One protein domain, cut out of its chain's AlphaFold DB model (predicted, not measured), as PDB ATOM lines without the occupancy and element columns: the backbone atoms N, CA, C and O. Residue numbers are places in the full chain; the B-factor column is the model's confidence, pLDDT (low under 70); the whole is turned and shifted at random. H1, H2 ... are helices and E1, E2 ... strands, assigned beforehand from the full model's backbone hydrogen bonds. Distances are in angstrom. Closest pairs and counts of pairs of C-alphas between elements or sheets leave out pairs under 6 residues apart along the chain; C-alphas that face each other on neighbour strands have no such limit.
ATOM      1  N   THR A  77     -23.696  27.028 121.772       95.25
ATOM      2  CA  THR A  77     -23.873  27.938 122.909       95.25
ATOM      3  C   THR A  77     -22.816  27.626 123.953       95.25
ATOM      4  O   THR A  77     -22.812  26.527 124.503       95.25
ATOM      5  N   VAL A  78     -21.916  28.572 124.227       96.69
ATOM      6  CA  VAL A  78     -20.956  28.434 125.330       96.69
ATOM      7  C   VAL A  78     -21.722  28.420 126.650       96.69
ATOM      8  O   VAL A  78     -22.524  29.316 126.912       96.69
ATOM      9  N   THR A  79     -21.494  27.395 127.467       95.06
ATOM     10  CA  THR A  79     -22.190  27.211 128.744       95.06
ATOM     11  C   THR A  79     -21.326  27.632 129.922       95.06
ATOM     12  O   THR A  79     -21.830  28.269 130.844       95.06
ATOM     13  N   THR A  80     -20.030  27.308 129.902       96.56
ATOM     14  CA  THR A  80     -19.100  27.598 131.003       96.56
ATOM     15  C   THR A  80     -17.674  27.847 130.508       96.56
ATOM     16  O   THR A  80     -17.278  27.398 129.428       96.56
ATOM     17  N   LEU A  81     -16.891  28.564 131.319       97.44
ATOM     18  CA  LEU A  81     -15.443  28.672 131.150       97.44
ATOM     19  C   LEU A  81     -14.758  27.469 131.809       97.44
ATOM     20  O   LEU A  81     -15.110  27.084 132.922       97.44
ATOM     21  N   LEU A  82     -13.766  26.894 131.132       97.25
ATOM     22  CA  LEU A  82     -12.952  25.811 131.678       97.25
ATOM     23  C   LEU A  82     -11.810  26.413 132.492       97.25
ATOM     24  O   LEU A  82     -10.926  27.050 131.920       97.25
ATOM     25  N   GLU A  83     -11.817  26.213 133.807       96.00
ATOM     26  CA  GLU A  83     -10.807  26.752 134.718       96.00
ATOM     27  C   GLU A  83      -9.964  25.643 135.357       96.00
ATOM     28  O   GLU A  83     -10.488  24.685 135.920       96.00
ATOM     29  N   GLU A  84      -8.642  25.812 135.324       96.00
ATOM     30  CA  GLU A  84      -7.685  24.947 136.011       96.00
ATOM     31  C   GLU A  84      -6.703  25.795 136.826       96.00
ATOM     32  O   GLU A  84      -5.950  26.602 136.276       96.00
ATOM     33  N   LYS A  85      -6.677  25.601 138.153       93.94
ATOM     34  CA  LYS A  85      -5.761  26.298 139.085       93.94
ATOM     35  C   LYS A  85      -5.789  27.837 138.947       93.94
ATOM     36  O   LYS A  85      -4.741  28.491 139.017       93.94
ATOM     37  N   GLY A  86      -6.969  28.430 138.748       91.56
ATOM     38  CA  GLY A  86      -7.106  29.885 138.598       91.56
ATOM     39  C   GLY A  86      -6.685  30.421 137.228       91.56
ATOM     40  O   GLY A  86      -6.281  31.585 137.138       91.56
ATOM     41  N   ILE A  87      -6.668  29.572 136.196       96.31
ATOM     42  CA  ILE A  87      -6.359  29.928 134.808       96.31
ATOM     43  C   ILE A  87      -7.475  29.382 133.920       96.31
ATOM     44  O   ILE A  87      -7.737  28.178 133.923       96.31
ATOM     45  N   ILE A  88      -8.091  30.248 133.120       97.69
ATOM     46  CA  ILE A  88      -9.022  29.826 132.077       97.69
ATOM     47  C   ILE A  88      -8.238  29.161 130.943       97.69
ATOM     48  O   ILE A  88      -7.267  29.711 130.426       97.69
ATOM     49  N   LYS A  89      -8.653  27.949 130.577       97.44
ATOM     50  CA  LYS A  89      -8.032  27.106 129.546       97.44
ATOM     51  C   LYS A  89      -8.899  26.935 128.307       97.44
ATOM     52  O   LYS A  89      -8.473  26.278 127.359       97.44
ATOM     53  N   GLY A  90     -10.099  27.509 128.303       97.31
ATOM     54  CA  GLY A  90     -11.029  27.413 127.191       97.31
ATOM     55  C   GLY A  90     -12.482  27.484 127.630       97.31
ATOM     56  O   GLY A  90     -12.814  28.083 128.655       97.31
ATOM     57  N   VAL A  91     -13.343  26.840 126.850       98.00
ATOM     58  CA  VAL A  91     -14.794  26.859 127.026       98.00
ATOM     59  C   VAL A  91     -15.403  25.472 126.874       98.00
ATOM     60  O   VAL A  91     -14.932  24.650 126.084       98.00
ATOM     61  N   GLN A  92     -16.490  25.238 127.602       97.62
ATOM     62  CA  GLN A  92     -17.450  24.183 127.299       97.62
ATOM     63  C   GLN A  92     -18.627  24.800 126.548       97.62
ATOM     64  O   GLN A  92     -19.115  25.872 126.913       97.62
ATOM     65  N   TYR A  93     -19.089  24.132 125.498       97.00
ATOM     66  CA  TYR A  93     -20.212  24.593 124.697       97.00
ATOM     67  C   TYR A  93     -21.119  23.438 124.292       97.00
ATOM     68  O   TYR A  93     -20.693  22.289 124.201       97.00
ATOM     69  N   LYS A  94     -22.384  23.764 124.045       97.12
ATOM     70  CA  LYS A  94     -23.408  22.830 123.592       97.12
ATOM     71  C   LYS A  94     -23.699  23.056 122.112       97.12
ATOM     72  O   LYS A  94     -23.988  24.186 121.706       97.12
ATOM     73  N   THR A  95     -23.614  22.006 121.304       94.50
ATOM     74  CA  THR A  95     -23.957  22.055 119.876       94.50
ATOM     75  C   THR A  95     -25.475  22.147 119.679       94.50
ATOM     76  O   THR A  95     -26.261  21.966 120.612       94.50
ATOM     77  N   LYS A  96     -25.918  22.377 118.437       90.44
ATOM     78  CA  LYS A  96     -27.347  22.320 118.080       90.44
ATOM     79  C   LYS A  96     -27.993  20.955 118.354       90.44
ATOM     80  O   LYS A  96     -29.169  20.923 118.696       90.44
ATOM     81  N   SER A  97     -27.248  19.853 118.219       92.81
ATOM     82  CA  SER A  97     -27.737  18.499 118.536       92.81
ATOM     83  C   SER A  97     -27.823  18.237 120.042       92.81
ATOM     84  O   SER A  97     -28.370  17.223 120.463       92.81
ATOM     85  N   GLY A  98     -27.315  19.160 120.860       93.38
ATOM     86  CA  GLY A  98     -27.328  19.071 122.310       93.38
ATOM     87  C   GLY A  98     -26.112  18.370 122.914       93.38
ATOM     88  O   GLY A  98     -26.080  18.199 124.131       93.38
ATOM     89  N   GLU A  99     -25.123  18.011 122.099       96.00
ATOM     90  CA  GLU A  99     -23.854  17.443 122.548       96.00
ATOM     91  C   GLU A  99     -23.007  18.501 123.267       96.00
ATOM     92  O   GLU A  99     -22.914  19.644 122.812       96.00
ATOM     93  N   GLU A 100     -22.388  18.124 124.386       96.94
ATOM     94  CA  GLU A 100     -21.453  18.984 125.110       96.94
ATOM     95  C   GLU A 100     -20.017  18.725 124.661       96.94
ATOM     96  O   GLU A 100     -19.484  17.628 124.810       96.94
ATOM     97  N   LEU A 101     -19.376  19.770 124.148       97.19
ATOM     98  CA  LEU A 101     -18.016  19.745 123.632       97.19
ATOM     99  C   LEU A 101     -17.142  20.771 124.355       97.19
ATOM    100  O   LEU A 101     -17.624  21.693 125.019       97.19
ATOM    101  N   LYS A 102     -15.824  20.614 124.213       97.56
ATOM    102  CA  LYS A 102     -14.818  21.506 124.798       97.56
ATOM    103  C   LYS A 102     -13.928  22.087 123.710       97.56
ATOM    104  O   LYS A 102     -13.554  21.388 122.770       97.56
ATOM    105  N   ALA A 103     -13.564  23.353 123.860       96.69
ATOM    106  CA  ALA A 103     -12.560  24.015 123.038       96.69
ATOM    107  C   ALA A 103     -11.527  24.672 123.953       96.69
ATOM    108  O   ALA A 103     -11.883  25.506 124.784       96.69
ATOM    109  N   CYS A 104     -10.259  24.286 123.806       96.94
ATOM    110  CA  CYS A 104      -9.168  24.786 124.636       96.94
ATOM    111  C   CYS A 104      -8.351  25.842 123.890       96.94
ATOM    112  O   CYS A 104      -8.042  25.677 122.710       96.94
ATOM    113  N   ALA A 105      -7.975  26.909 124.591       96.31
ATOM    114  CA  ALA A 105      -7.160  27.989 124.057       96.31
ATOM    115  C   ALA A 105      -6.321  28.641 125.169       96.31
ATOM    116  O   ALA A 105      -6.766  28.708 126.316       96.31
ATOM    117  N   PRO A 106      -5.124  29.163 124.844       95.75
ATOM    118  CA  PRO A 106      -4.302  29.901 125.805       95.75
ATOM    119  C   PRO A 106      -4.917  31.250 126.220       95.75
ATOM    120  O   PRO A 106      -4.624  31.749 127.304       95.75
ATOM    121  N   LEU A 107      -5.780  31.829 125.376       96.38
ATOM    122  CA  LEU A 107      -6.543  33.043 125.654       96.38
ATOM    123  C   LEU A 107      -7.989  32.866 125.175       96.38
ATOM    124  O   LEU A 107      -8.222  32.545 124.011       96.38
ATOM    125  N   THR A 108      -8.948  33.111 126.065       96.81
ATOM    126  CA  THR A 108     -10.391  33.080 125.790       96.81
ATOM    127  C   THR A 108     -10.967  34.493 125.871       96.81
ATOM    128  O   THR A 108     -10.857  35.150 126.902       96.81
ATOM    129  N   ILE A 109     -11.597  34.979 124.804       95.50
ATOM    130  CA  ILE A 109     -12.223  36.310 124.784       95.50
ATOM    131  C   ILE A 109     -13.738  36.140 124.902       95.50
ATOM    132  O   ILE A 109     -14.363  35.515 124.049       95.50
ATOM    133  N   VAL A 110     -14.323  36.702 125.956       95.56
ATOM    134  CA  VAL A 110     -15.763  36.683 126.219       95.56
ATOM    135  C   VAL A 110     -16.393  37.968 125.676       95.56
ATOM    136  O   VAL A 110     -16.114  39.069 126.156       95.56
ATOM    137  N   CYS A 111     -17.243  37.816 124.661       93.69
ATOM    138  CA  CYS A 111     -17.931  38.900 123.954       93.69
ATOM    139  C   CYS A 111     -19.399  38.548 123.624       93.69
ATOM    140  O   CYS A 111     -19.926  38.929 122.583       93.69
ATOM    141  N   ASP A 112     -20.077  37.831 124.525       92.75
ATOM    142  CA  ASP A 112     -21.453  37.316 124.388       92.75
ATOM    143  C   ASP A 112     -22.564  38.354 124.674       92.75
ATOM    144  O   ASP A 112     -23.742  38.014 124.792       92.75
ATOM    145  N   GLY A 113     -22.203  39.638 124.735       90.25
ATOM    146  CA  GLY A 113     -23.137  40.766 124.749       90.25
ATOM    147  C   GLY A 113     -23.773  41.089 126.108       90.25
ATOM    148  O   GLY A 113     -23.363  40.615 127.168       90.25
ATOM    149  N   CYS A 114     -24.809  41.931 126.081       88.44
ATOM    150  CA  CYS A 114     -25.430  42.521 127.275       88.44
ATOM    151  C   CYS A 114     -26.101  41.497 128.212       88.44
ATOM    152  O   CYS A 114     -26.255  41.731 129.418       88.44
ATOM    153  N   PHE A 115     -26.428  40.311 127.700       88.62
ATOM    154  CA  PHE A 115     -26.981  39.197 128.471       88.62
ATOM    155  C   PHE A 115     -25.929  38.167 128.889       88.62
ATOM    156  O   PHE A 115     -26.306  37.069 129.278       88.62
ATOM    157  N   SER A 116     -24.639  38.529 128.863       91.38
ATOM    158  CA  SER A 116     -23.541  37.613 129.169       91.38
ATOM    159  C   SER A 116     -23.793  36.737 130.397       91.38
ATOM    160  O   SER A 116     -24.058  37.241 131.501       91.38
ATOM    161  N   ASN A 117     -23.677  35.425 130.196       89.06
ATOM    162  CA  ASN A 117     -23.778  34.425 131.261       89.06
ATOM    163  C   ASN A 117     -22.418  34.167 131.923       89.06
ATOM    164  O   ASN A 117     -22.357  33.683 133.049       89.06
ATOM    165  N   LEU A 118     -21.328  34.526 131.240       92.88
ATOM    166  CA  LEU A 118     -19.956  34.214 131.643       92.88
ATOM    167  C   LEU A 118     -19.289  35.355 132.424       92.88
ATOM    168  O   LEU A 118     -18.305  35.133 133.126       92.88
ATOM    169  N   ARG A 119     -19.827  36.582 132.344       92.75
ATOM    170  CA  ARG A 119     -19.194  37.772 132.946       92.75
ATOM    171  C   ARG A 119     -18.927  37.660 134.445       92.75
ATOM    172  O   ARG A 119     -17.919  38.177 134.900       92.75
ATOM    173  N   ARG A 120     -19.781  36.969 135.212       89.88
ATOM    174  CA  ARG A 120     -19.646  36.863 136.681       89.88
ATOM    175  C   ARG A 120     -18.357  36.161 137.116       89.88
ATOM    176  O   ARG A 120     -17.916  36.361 138.238       89.88
ATOM    177  N   THR A 121     -17.755  35.360 136.238       88.75
ATOM    178  CA  THR A 121     -16.453  34.722 136.485       88.75
ATOM    179  C   THR A 121     -15.287  35.701 136.306       88.75
ATOM    180  O   THR A 121     -14.207  35.478 136.841       88.75
ATOM    181  N   LEU A 122     -15.489  36.785 135.551       90.38
ATOM    182  CA  LEU A 122     -14.436  37.694 135.086       90.38
ATOM    183  C   LEU A 122     -14.611  39.143 135.587       90.38
ATOM    184  O   LEU A 122     -13.729  39.977 135.389       90.38
ATOM    185  N   CYS A 123     -15.733  39.478 136.225       88.62
ATOM    186  CA  CYS A 123     -16.000  40.778 136.839       88.62
ATOM    187  C   CYS A 123     -17.022  40.650 137.979       88.62
ATOM    188  O   CYS A 123     -17.721  39.641 138.082       88.62
ATOM    189  N   ASN A 124     -17.148  41.698 138.800       85.81
ATOM    190  CA  ASN A 124     -18.269  41.862 139.724       85.81
ATOM    191  C   ASN A 124     -19.313  42.795 139.082       85.81
ATOM    192  O   ASN A 124     -19.165  44.019 139.161       85.81
ATOM    193  N   PRO A 125     -20.325  42.259 138.377       85.12
ATOM    194  CA  PRO A 125     -21.218  43.083 137.582       85.12
ATOM    195  C   PRO A 125     -22.214  43.833 138.470       85.12
ATOM    196  O   PRO A 125     -23.018  43.220 139.169       85.12
ATOM    197  N   ASN A 126     -22.219  45.162 138.368       88.00
ATOM    198  CA  ASN A 126     -23.296  46.002 138.885       88.00
ATOM    199  C   ASN A 126     -24.190  46.432 137.716       88.00
ATOM    200  O   ASN A 126     -23.924  47.445 137.072       88.00
ATOM    201  N   VAL A 127     -25.172  45.595 137.370       86.62
ATOM    202  CA  VAL A 127     -26.085  45.861 136.251       86.62
ATOM    203  C   VAL A 127     -27.308  46.590 136.769       86.62
ATOM    204  O   VAL A 127     -28.058  46.031 137.566       86.62
ATOM    205  N   ALA A 207     -17.532  49.404 133.998       84.44
ATOM    206  CA  ALA A 207     -16.415  48.480 133.867       84.44
ATOM    207  C   ALA A 207     -15.772  48.187 135.237       84.44
ATOM    208  O   ALA A 207     -15.224  49.086 135.876       84.44
ATOM    209  N   ALA A 208     -15.791  46.920 135.657       85.38
ATOM    210  CA  ALA A 208     -15.161  46.447 136.895       85.38
ATOM    211  C   ALA A 208     -14.469  45.079 136.696       85.38
ATOM    212  O   ALA A 208     -14.893  44.085 137.292       85.38
ATOM    213  N   PRO A 209     -13.450  44.985 135.818       84.19
ATOM    214  CA  PRO A 209     -12.819  43.711 135.488       84.19
ATOM    215  C   PRO A 209     -12.040  43.137 136.671       84.19
ATOM    216  O   PRO A 209     -11.374  43.867 137.408       84.19
ATOM    217  N   HIS A 210     -12.036  41.813 136.773       86.81
ATOM    218  CA  HIS A 210     -11.016  41.075 137.498       86.81
ATOM    219  C   HIS A 210      -9.945  40.633 136.500       86.81
ATOM    220  O   HIS A 210     -10.274  40.017 135.483       86.81
ATOM    221  N   PRO A 211      -8.663  40.941 136.740       89.19
ATOM    222  CA  PRO A 211      -7.592  40.346 135.962       89.19
ATOM    223  C   PRO A 211      -7.613  38.823 136.123       89.19
ATOM    224  O   PRO A 211      -7.285  38.282 137.179       89.19
ATOM    225  N   THR A 212      -8.037  38.128 135.069       92.50
ATOM    226  CA  THR A 212      -8.164  36.671 135.062       92.50
ATOM    227  C   THR A 212      -7.201  36.085 134.045       92.50
ATOM    228  O   THR A 212      -7.212  36.418 132.861       92.50
ATOM    229  N   ARG A 213      -6.343  35.173 134.501       95.56
ATOM    230  CA  ARG A 213      -5.365  34.511 133.635       95.56
ATOM    231  C   ARG A 213      -6.081  33.654 132.594       95.56
ATOM    232  O   ARG A 213      -6.931  32.840 132.943       95.56
ATOM    233  N   GLY A 214      -5.710  33.827 131.327       95.56
ATOM    234  CA  GLY A 214      -6.268  33.074 130.201       95.56
ATOM    235  C   GLY A 214      -7.633  33.558 129.698       95.56
ATOM    236  O   GLY A 214      -8.174  32.940 128.782       95.56
ATOM    237  N   ALA A 215      -8.191  34.653 130.235       95.69
ATOM    238  CA  ALA A 215      -9.454  35.207 129.749       95.69
ATOM    239  C   ALA A 215      -9.525  36.744 129.752       95.69
ATOM    240  O   ALA A 215      -8.854  37.413 130.533       95.69
ATOM    241  N   LEU A 216     -10.372  37.297 128.879       93.56
ATOM    242  CA  LEU A 216     -10.648  38.733 128.754       93.56
ATOM    243  C   LEU A 216     -12.145  38.974 128.490       93.56
ATOM    244  O   LEU A 216     -12.754  38.220 127.734       93.56
ATOM    245  N   LEU A 217     -12.718  40.047 129.047       91.75
ATOM    246  CA  LEU A 217     -14.066  40.541 128.717       91.75
ATOM    247  C   LEU A 217     -14.018  41.722 127.728       91.75
ATOM    248  O   LEU A 217     -13.114  42.563 127.779       91.75
ATOM    249  N   MET A 218     -15.019  41.824 126.846       90.12
ATOM    250  CA  MET A 218     -15.159  42.927 125.878       90.12
ATOM    251  C   MET A 218     -16.610  43.358 125.638       90.12
ATOM    252  O   MET A 218     -17.533  42.570 125.852       90.12
ATOM    253  N   SER A 219     -16.798  44.570 125.088       87.88
ATOM    254  CA  SER A 219     -18.101  45.069 124.619       87.88
ATOM    255  C   SER A 219     -19.159  45.072 125.739       87.88
ATOM    256  O   SER A 219     -18.815  45.210 126.911       87.88
ATOM    257  N   ASP A 220     -20.438  44.878 125.424       90.19
ATOM    258  CA  ASP A 220     -21.541  44.864 126.394       90.19
ATOM    259  C   ASP A 220     -21.430  43.747 127.454       90.19
ATOM    260  O   ASP A 220     -22.070  43.818 128.505       90.19
ATOM    261  N   ALA A 221     -20.606  42.714 127.228       89.88
ATOM    262  CA  ALA A 221     -20.288  41.743 128.277       89.88
ATOM    263  C   ALA A 221     -19.404  42.365 129.381       89.88
ATOM    264  O   ALA A 221     -19.429  41.909 130.525       89.88
ATOM    265  N   PHE A 222     -18.656  43.421 129.043       89.19
ATOM    266  CA  PHE A 222     -17.708  44.140 129.894       89.19
ATOM    267  C   PHE A 222     -18.219  45.492 130.417       89.19
ATOM    268  O   PHE A 222     -18.014  45.806 131.588       89.19
ATOM    269  N   ASN A 223     -18.844  46.306 129.565       87.31
ATOM    270  CA  ASN A 223     -19.332  47.645 129.894       87.31
ATOM    271  C   ASN A 223     -20.601  47.934 129.088       87.31
ATOM    272  O   ASN A 223     -20.559  47.920 127.865       87.31
ATOM    273  N   MET A 224     -21.710  48.215 129.775       87.06
ATOM    274  CA  MET A 224     -22.984  48.566 129.134       87.06
ATOM    275  C   MET A 224     -23.315  50.029 129.396       87.06
ATOM    276  O   MET A 224     -23.067  50.542 130.490       87.06
ATOM    277  N   ARG A 225     -23.914  50.683 128.402       83.00
ATOM    278  CA  ARG A 225     -24.420  52.057 128.489       83.00
ATOM    279  C   ARG A 225     -25.842  52.099 127.946       83.00
ATOM    280  O   ARG A 225     -26.231  51.231 127.165       83.00
ATOM    281  N   ASN A 226     -26.596  53.130 128.324       79.00
ATOM    282  CA  ASN A 226     -27.937  53.337 127.785       79.00
ATOM    283  C   ASN A 226     -27.873  53.431 126.245       79.00
ATOM    284  O   ASN A 226     -27.086  54.206 125.693       79.00
ATOM    285  N   ALA A 227     -28.698  52.634 125.560       81.62
ATOM    286  CA  ALA A 227     -28.704  52.537 124.107       81.62
ATOM    287  C   ALA A 227     -29.322  53.765 123.407       81.62
ATOM    288  O   ALA A 227     -29.246  53.855 122.185       81.62
ATOM    289  N   LEU A 228     -29.857  54.737 124.157       79.56
ATOM    290  CA  LEU A 228     -30.411  55.995 123.642       79.56
ATOM    291  C   LEU A 228     -29.440  56.762 122.739       79.56
ATOM    292  O   LEU A 228     -29.856  57.359 121.753       79.56
ATOM    293  N   THR A 229     -28.143  56.716 123.042       79.19
ATOM    294  CA  THR A 229     -27.108  57.386 122.239       79.19
ATOM    295  C   THR A 229     -26.607  56.542 121.065       79.19
ATOM    296  O   THR A 229     -25.799  57.020 120.273       79.19
ATOM    297  N   GLY A 230     -27.031  55.277 120.949       77.25
ATOM    298  CA  GLY A 230     -26.589  54.362 119.892       77.25
ATOM    299  C   GLY A 230     -25.098  53.992 119.936       77.25
ATOM    300  O   GLY A 230     -24.569  53.468 118.959       77.25
ATOM    301  N   GLY A 231     -24.394  54.252 121.045       81.19
ATOM    302  CA  GLY A 231     -22.930  54.143 121.116       81.19
ATOM    303  C   GLY A 231     -22.347  52.729 121.258       81.19
ATOM    304  O   GLY A 231     -21.140  52.560 121.086       81.19
ATOM    305  N   GLY A 232     -23.160  51.709 121.562       81.31
ATOM    306  CA  GLY A 232     -22.673  50.364 121.920       81.31
ATOM    307  C   GLY A 232     -21.790  49.709 120.850       81.31
ATOM    308  O   GLY A 232     -20.687  49.252 121.146       81.31
ATOM    309  N   MET A 233     -22.210  49.737 119.578       80.38
ATOM    310  CA  MET A 233     -21.417  49.165 118.477       80.38
ATOM    311  C   MET A 233     -20.101  49.916 118.254       80.38
ATOM    312  O   MET A 233     -19.070  49.299 117.997       80.38
ATOM    313  N   THR A 234     -20.117  51.244 118.384       79.12
ATOM    314  CA  THR A 234     -18.918  52.083 118.257       79.12
ATOM    315  C   THR A 234     -17.889  51.730 119.328       79.12
ATOM    316  O   THR A 234     -16.708  51.579 119.022       79.12
ATOM    317  N   LEU A 235     -18.335  51.537 120.573       81.94
ATOM    318  CA  LEU A 235     -17.472  51.096 121.669       81.94
ATOM    319  C   LEU A 235     -16.938  49.683 121.432       81.94
ATOM    320  O   LEU A 235     -15.743  49.460 121.598       81.94
ATOM    321  N   ALA A 236     -17.779  48.759 120.964       81.88
ATOM    322  CA  ALA A 236     -17.354  47.404 120.625       81.88
ATOM    323  C   ALA A 236     -16.263  47.389 119.537       81.88
ATOM    324  O   ALA A 236     -15.281  46.658 119.648       81.88
ATOM    325  N   LEU A 237     -16.395  48.218 118.497       78.88
ATOM    326  CA  LEU A 237     -15.383  48.341 117.443       78.88
ATOM    327  C   LEU A 237     -14.105  49.022 117.947       78.88
ATOM    328  O   LEU A 237     -13.006  48.586 117.608       78.88
ATOM    329  N   SER A 238     -14.233  50.051 118.788       82.38
ATOM    330  CA  SER A 238     -13.087  50.689 119.444       82.38
ATOM    331  C   SER A 238     -12.309  49.686 120.303       82.38
ATOM    332  O   SER A 238     -11.085  49.587 120.194       82.38
ATOM    333  N   ASP A 239     -13.025  48.854 121.062       84.00
ATOM    334  CA  ASP A 239     -12.469  47.762 121.860       84.00
ATOM    335  C   ASP A 239     -11.681  46.761 121.008       84.00
ATOM    336  O   ASP A 239     -10.621  46.302 121.443       84.00
ATOM    337  N   VAL A 240     -12.178  46.427 119.810       84.94
ATOM    338  CA  VAL A 240     -11.491  45.548 118.852       84.94
ATOM    339  C   VAL A 240     -10.214  46.196 118.332       84.94
ATOM    340  O   VAL A 240      -9.177  45.540 118.323       84.94
ATOM    341  N   VAL A 241     -10.244  47.476 117.944       82.00
ATOM    342  CA  VAL A 241      -9.045  48.191 117.465       82.00
ATOM    343  C   VAL A 241      -7.958  48.211 118.538       82.00
ATOM    344  O   VAL A 241      -6.808  47.861 118.262       82.00
ATOM    345  N   VAL A 242      -8.320  48.572 119.772       86.94
ATOM    346  CA  VAL A 242      -7.385  48.581 120.902       86.94
ATOM    347  C   VAL A 242      -6.851  47.175 121.155       86.94
ATOM    348  O   VAL A 242      -5.636  46.994 121.218       86.94
ATOM    349  N   LEU A 243      -7.721  46.164 121.231       89.06
ATOM    350  CA  LEU A 243      -7.285  44.791 121.465       89.06
ATOM    351  C   LEU A 243      -6.328  44.303 120.370       89.06
ATOM    352  O   LEU A 243      -5.264  43.785 120.691       89.06
ATOM    353  N   CYS A 244      -6.657  44.497 119.093       87.62
ATOM    354  CA  CYS A 244      -5.802  44.097 117.976       87.62
ATOM    355  C   CYS A 244      -4.398  44.706 118.083       87.62
ATOM    356  O   CYS A 244      -3.412  43.996 117.895       87.62
ATOM    357  N   ASN A 245      -4.292  45.987 118.447       88.00
ATOM    358  CA  ASN A 245      -3.002  46.649 118.651       88.00
ATOM    359  C   ASN A 245      -2.208  46.039 119.814       88.00
ATOM    360  O   ASN A 245      -0.993  45.894 119.709       88.00
ATOM    361  N   PHE A 246      -2.889  45.636 120.890       90.44
ATOM    362  CA  PHE A 246      -2.269  44.956 122.028       90.44
ATOM    363  C   PHE A 246      -1.800  43.542 121.691       90.44
ATOM    364  O   PHE A 246      -0.721  43.148 122.131       90.44
ATOM    365  N   LEU A 247      -2.581  42.781 120.919       90.56
ATOM    366  CA  LEU A 247      -2.254  41.398 120.568       90.56
ATOM    367  C   LEU A 247      -1.187  41.295 119.470       90.56
ATOM    368  O   LEU A 247      -0.419  40.342 119.470       90.56
ATOM    369  N   LYS A 248      -1.102  42.270 118.554       90.69
ATOM    370  CA  LYS A 248      -0.168  42.269 117.414       90.69
ATOM    371  C   LYS A 248       1.315  42.026 117.766       90.69
ATOM    372  O   LYS A 248       1.943  41.261 117.037       90.69
ATOM    373  N   PRO A 249       1.906  42.633 118.817       93.00
ATOM    374  CA  PRO A 249       3.299  42.365 119.195       93.00
ATOM    375  C   PRO A 249       3.500  41.028 119.930       93.00
ATOM    376  O   PRO A 249       4.638  40.655 120.212       93.00
ATOM    377  N   LEU A 250       2.429  40.311 120.284       91.25
ATOM    378  CA  LEU A 250       2.522  39.063 121.033       91.25
ATOM    379  C   LEU A 250       2.639  37.871 120.081       91.25
ATOM    380  O   LEU A 250       1.754  37.602 119.273       91.25
ATOM    381  N   HIS A 251       3.716  37.102 120.233       90.19
ATOM    382  CA  HIS A 251       3.938  35.860 119.480       90.19
ATOM    383  C   HIS A 251       3.655  34.597 120.303       90.19
ATOM    384  O   HIS A 251       3.654  33.492 119.766       90.19
ATOM    385  N   ASN A 252       3.426  34.742 121.612       90.75
ATOM    386  CA  ASN A 252       3.191  33.630 122.525       90.75
ATOM    387  C   ASN A 252       2.100  33.984 123.538       90.75
ATOM    388  O   ASN A 252       2.203  34.980 124.250       90.75
ATOM    389  N   PHE A 253       1.087  33.124 123.632       94.44
ATOM    390  CA  PHE A 253      -0.040  33.269 124.554       94.44
ATOM    391  C   PHE A 253       0.006  32.265 125.718       94.44
ATOM    392  O   PHE A 253      -0.840  32.313 126.604       94.44
ATOM    393  N   ASN A 254       0.976  31.346 125.742       94.31
ATOM    394  CA  ASN A 254       0.990  30.226 126.689       94.31
ATOM    395  C   ASN A 254       1.383  30.625 128.121       94.31
ATOM    396  O   ASN A 254       1.044  29.906 129.064       94.31
ATOM    397  N   ASP A 255       2.064  31.762 128.309       94.31
ATOM    398  CA  ASP A 255       2.303  32.327 129.639       94.31
ATOM    399  C   ASP A 255       1.121  33.199 130.066       94.31
ATOM    400  O   ASP A 255       1.088  34.416 129.871       94.31
ATOM    401  N   ALA A 256       0.142  32.547 130.690       94.38
ATOM    402  CA  ALA A 256      -1.075  33.202 131.138       94.38
ATOM    403  C   ALA A 256      -0.826  34.299 132.189       94.38
ATOM    404  O   ALA A 256      -1.645  35.208 132.306       94.38
ATOM    405  N   SER A 257       0.271  34.239 132.955       93.31
ATOM    406  CA  SER A 257       0.560  35.239 133.993       93.31
ATOM    407  C   SER A 257       1.127  36.515 133.382       93.31
ATOM    408  O   SER A 257       0.652  37.606 133.698       93.31
ATOM    409  N   THR A 258       2.101  36.386 132.478       93.06
ATOM    410  CA  THR A 258       2.657  37.527 131.738       93.06
ATOM    411  C   THR A 258       1.605  38.154 130.828       93.06
ATOM    412  O   THR A 258       1.458  39.375 130.811       93.06
ATOM    413  N   LEU A 259       0.809  37.326 130.142       93.75
ATOM    414  CA  LEU A 259      -0.281  37.794 129.290       93.75
ATOM    415  C   LEU A 259      -1.336  38.575 130.084       93.75
ATOM    416  O   LEU A 259      -1.748  39.646 129.650       93.75
ATOM    417  N   CYS A 260      -1.747  38.070 131.251       93.44
ATOM    418  CA  CYS A 260      -2.725  38.746 132.103       93.44
ATOM    419  C   CYS A 260      -2.222  40.127 132.542       93.44
ATOM    420  O   CYS A 260      -2.895  41.118 132.278       93.44
ATOM    421  N   LYS A 261      -0.996  40.211 133.078       91.75
ATOM    422  CA  LYS A 261      -0.372  41.486 133.477       91.75
ATOM    423  C   LYS A 261      -0.260  42.481 132.323       91.75
ATOM    424  O   LYS A 261      -0.470  43.674 132.506       91.75
ATOM    425  N   TYR A 262       0.073  42.003 131.126       91.12
ATOM    426  CA  TYR A 262       0.146  42.854 129.942       91.12
ATOM    427  C   TYR A 262      -1.241  43.391 129.545       91.12
ATOM    428  O   TYR A 262      -1.402  44.593 129.321       91.12
ATOM    429  N   LEU A 263      -2.260  42.525 129.527       90.31
ATOM    430  CA  LEU A 263      -3.636  42.879 129.162       90.31
ATOM    431  C   LEU A 263      -4.389  43.672 130.244       90.31
ATOM    432  O   LEU A 263      -5.388  44.310 129.929       90.31
ATOM    433  N   GLU A 264      -3.921  43.708 131.492       87.62
ATOM    434  CA  GLU A 264      -4.488  44.583 132.532       87.62
ATOM    435  C   GLU A 264      -4.492  46.057 132.107       87.62
ATOM    436  O   GLU A 264      -5.466  46.776 132.331       87.62
ATOM    437  N   SER A 265      -3.434  46.499 131.421       84.25
ATOM    438  CA  SER A 265      -3.316  47.882 130.943       84.25
ATOM    439  C   SER A 265      -4.392  48.268 129.916       84.25
ATOM    440  O   SER A 265      -4.799  49.432 129.856       84.25
ATOM    441  N   LEU A 266      -4.930  47.294 129.173       84.75
ATOM    442  CA  LEU A 266      -6.039  47.504 128.244       84.75
ATOM    443  C   LEU A 266      -7.329  47.892 128.985       84.75
ATOM    444  O   LEU A 266      -8.080  48.732 128.490       84.75
ATOM    445  N   TYR A 267      -7.568  47.379 130.195       77.56
ATOM    446  CA  TYR A 267      -8.718  47.801 131.001       77.56
ATOM    447  C   TYR A 267      -8.583  49.238 131.516       77.56
ATOM    448  O   TYR A 267      -9.573  49.972 131.549       77.56
ATOM    449  N   THR A 268      -7.368  49.672 131.855       73.12
ATOM    450  CA  THR A 268      -7.099  51.057 132.265       73.12
ATOM    451  C   THR A 268      -7.347  52.037 131.117       73.12
ATOM    452  O   THR A 268      -8.034  53.038 131.309       73.12
ATOM    453  N   LEU A 269      -6.872  51.716 129.907       73.75
ATOM    454  CA  LEU A 269      -7.098  52.522 128.698       73.75
ATOM    455  C   LEU A 269      -8.586  52.648 128.339       73.75
ATOM    456  O   LEU A 269      -9.040  53.718 127.931       73.75
ATOM    457  N   ARG A 270      -9.365  51.577 128.529       68.06
ATOM    458  CA  ARG A 270     -10.819  51.591 128.292       68.06
ATOM    459  C   ARG A 270     -11.578  52.479 129.275       68.06
ATOM    460  O   ARG A 270     -12.569  53.091 128.892       68.06
ATOM    461  N   LYS A 271     -11.115  52.579 130.526       58.47
ATOM    462  CA  LYS A 271     -11.747  53.417 131.557       58.47
ATOM    463  C   LYS A 271     -11.612  54.920 131.264       58.47
ATOM    464  O   LYS A 271     -12.460  55.687 131.694       58.47
ATOM    465  N   SER A 272     -10.576  55.328 130.526       44.53
ATOM    466  CA  SER A 272     -10.315  56.726 130.149       44.53
ATOM    467  C   SER A 272     -11.000  57.196 128.860       44.53
ATOM    468  O   SER A 272     -10.812  58.347 128.471       44.53
ATOM    469  N   ALA A 273     -11.773  56.345 128.172       45.09
ATOM    470  CA  ALA A 273     -12.572  56.803 127.038       45.09
ATOM    471  C   ALA A 273     -13.644  57.772 127.569       45.09
ATOM    472  O   ALA A 273     -14.438  57.349 128.415       45.09
TER     473      ALA A 273
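This is residues 77 to 127 and 207 to 273 of the 292 residues of the protein "Squalene monooxygenase" of Capsicum baccatum (UniProt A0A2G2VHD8). A small pair of parallel strands, E4 and E5, makes the middle, with a strongly twisted sheet of three strands, E1, E2 and E3, to one side of it and a helical hairpin, H1 and H2, to the other. H2 packs on E5, while residues 226 to 231, just before H1, stick out. The printed part has 118 residues with five named strands followed by two named helices, a mixed class of helices and strands. The larger sheet runs E1, E2, E3, antiparallel throughout. The whole is compact, with a radius of gyration of the C-alphas of 14.6 A and spans of 40 by 34 by 24 A.

Find C-alpha 77 at (-23.873, 27.938, 122.909), where E1 begins; it runs through residues 77 to 84 over 21.0 A. E2, residues 87 to 95, covers 24.4 A, and E3, residues 100 to 104, covers 13.6 A. Next come E4, residues 108 to 110, 6.5 A long, and, past the cut, E5, residues 215 to 217, 7.1 A long. H1 begins at C-alpha 232, at (-22.673, 50.364, 121.920), and runs 22.3 A to residue 247. H2, residues 256 to 271, is 22.9 A long and ends at C-alpha 271, at (-11.747, 53.417, 131.557).

Start with E1, E2 and E3, a meander, each strand the antiparallel neighbour of the one before. Between E1 and E2, a hairpin, look at N 79 and O 92, 2.9 A apart; between E2 and E3, also a hairpin, at N 101 and O 93, 2.8 A. From E2 step to E4: their closest C-alphas, of Gly 90 and Thr 108, are 5.9 A apart. E4 and E5 are parallel, with N 110 and O 216 at 2.8 A. The closest C-alphas of E5 and H2, of Ala 215 and Cys 260, are 8.0 A apart. H2 only grazes the sheet of E1, E2 and E3, with its residues 256 to 260. H1 and H2, a helical hairpin, touch at Leu 243 and Leu 266, whose C-alphas, their closest, are 7.4 A apart; they run opposite ways at a steep tilt of 39 degrees. H1 is apart from E4. Every O i to N i+4 pair is within hydrogen-bond range in H1, and 9 of 12 are in H2.

The C-alphas farthest apart, of Ser 97 and Ser 272, are 43.6 A from each other. Residues 128 to 206 are not printed, and C-alphas 127 and 207 are 10.3 A apart across this cut. The link from E5 to H1 is long, with 14 residues. Confidence is under 70 at residues 270 to 273.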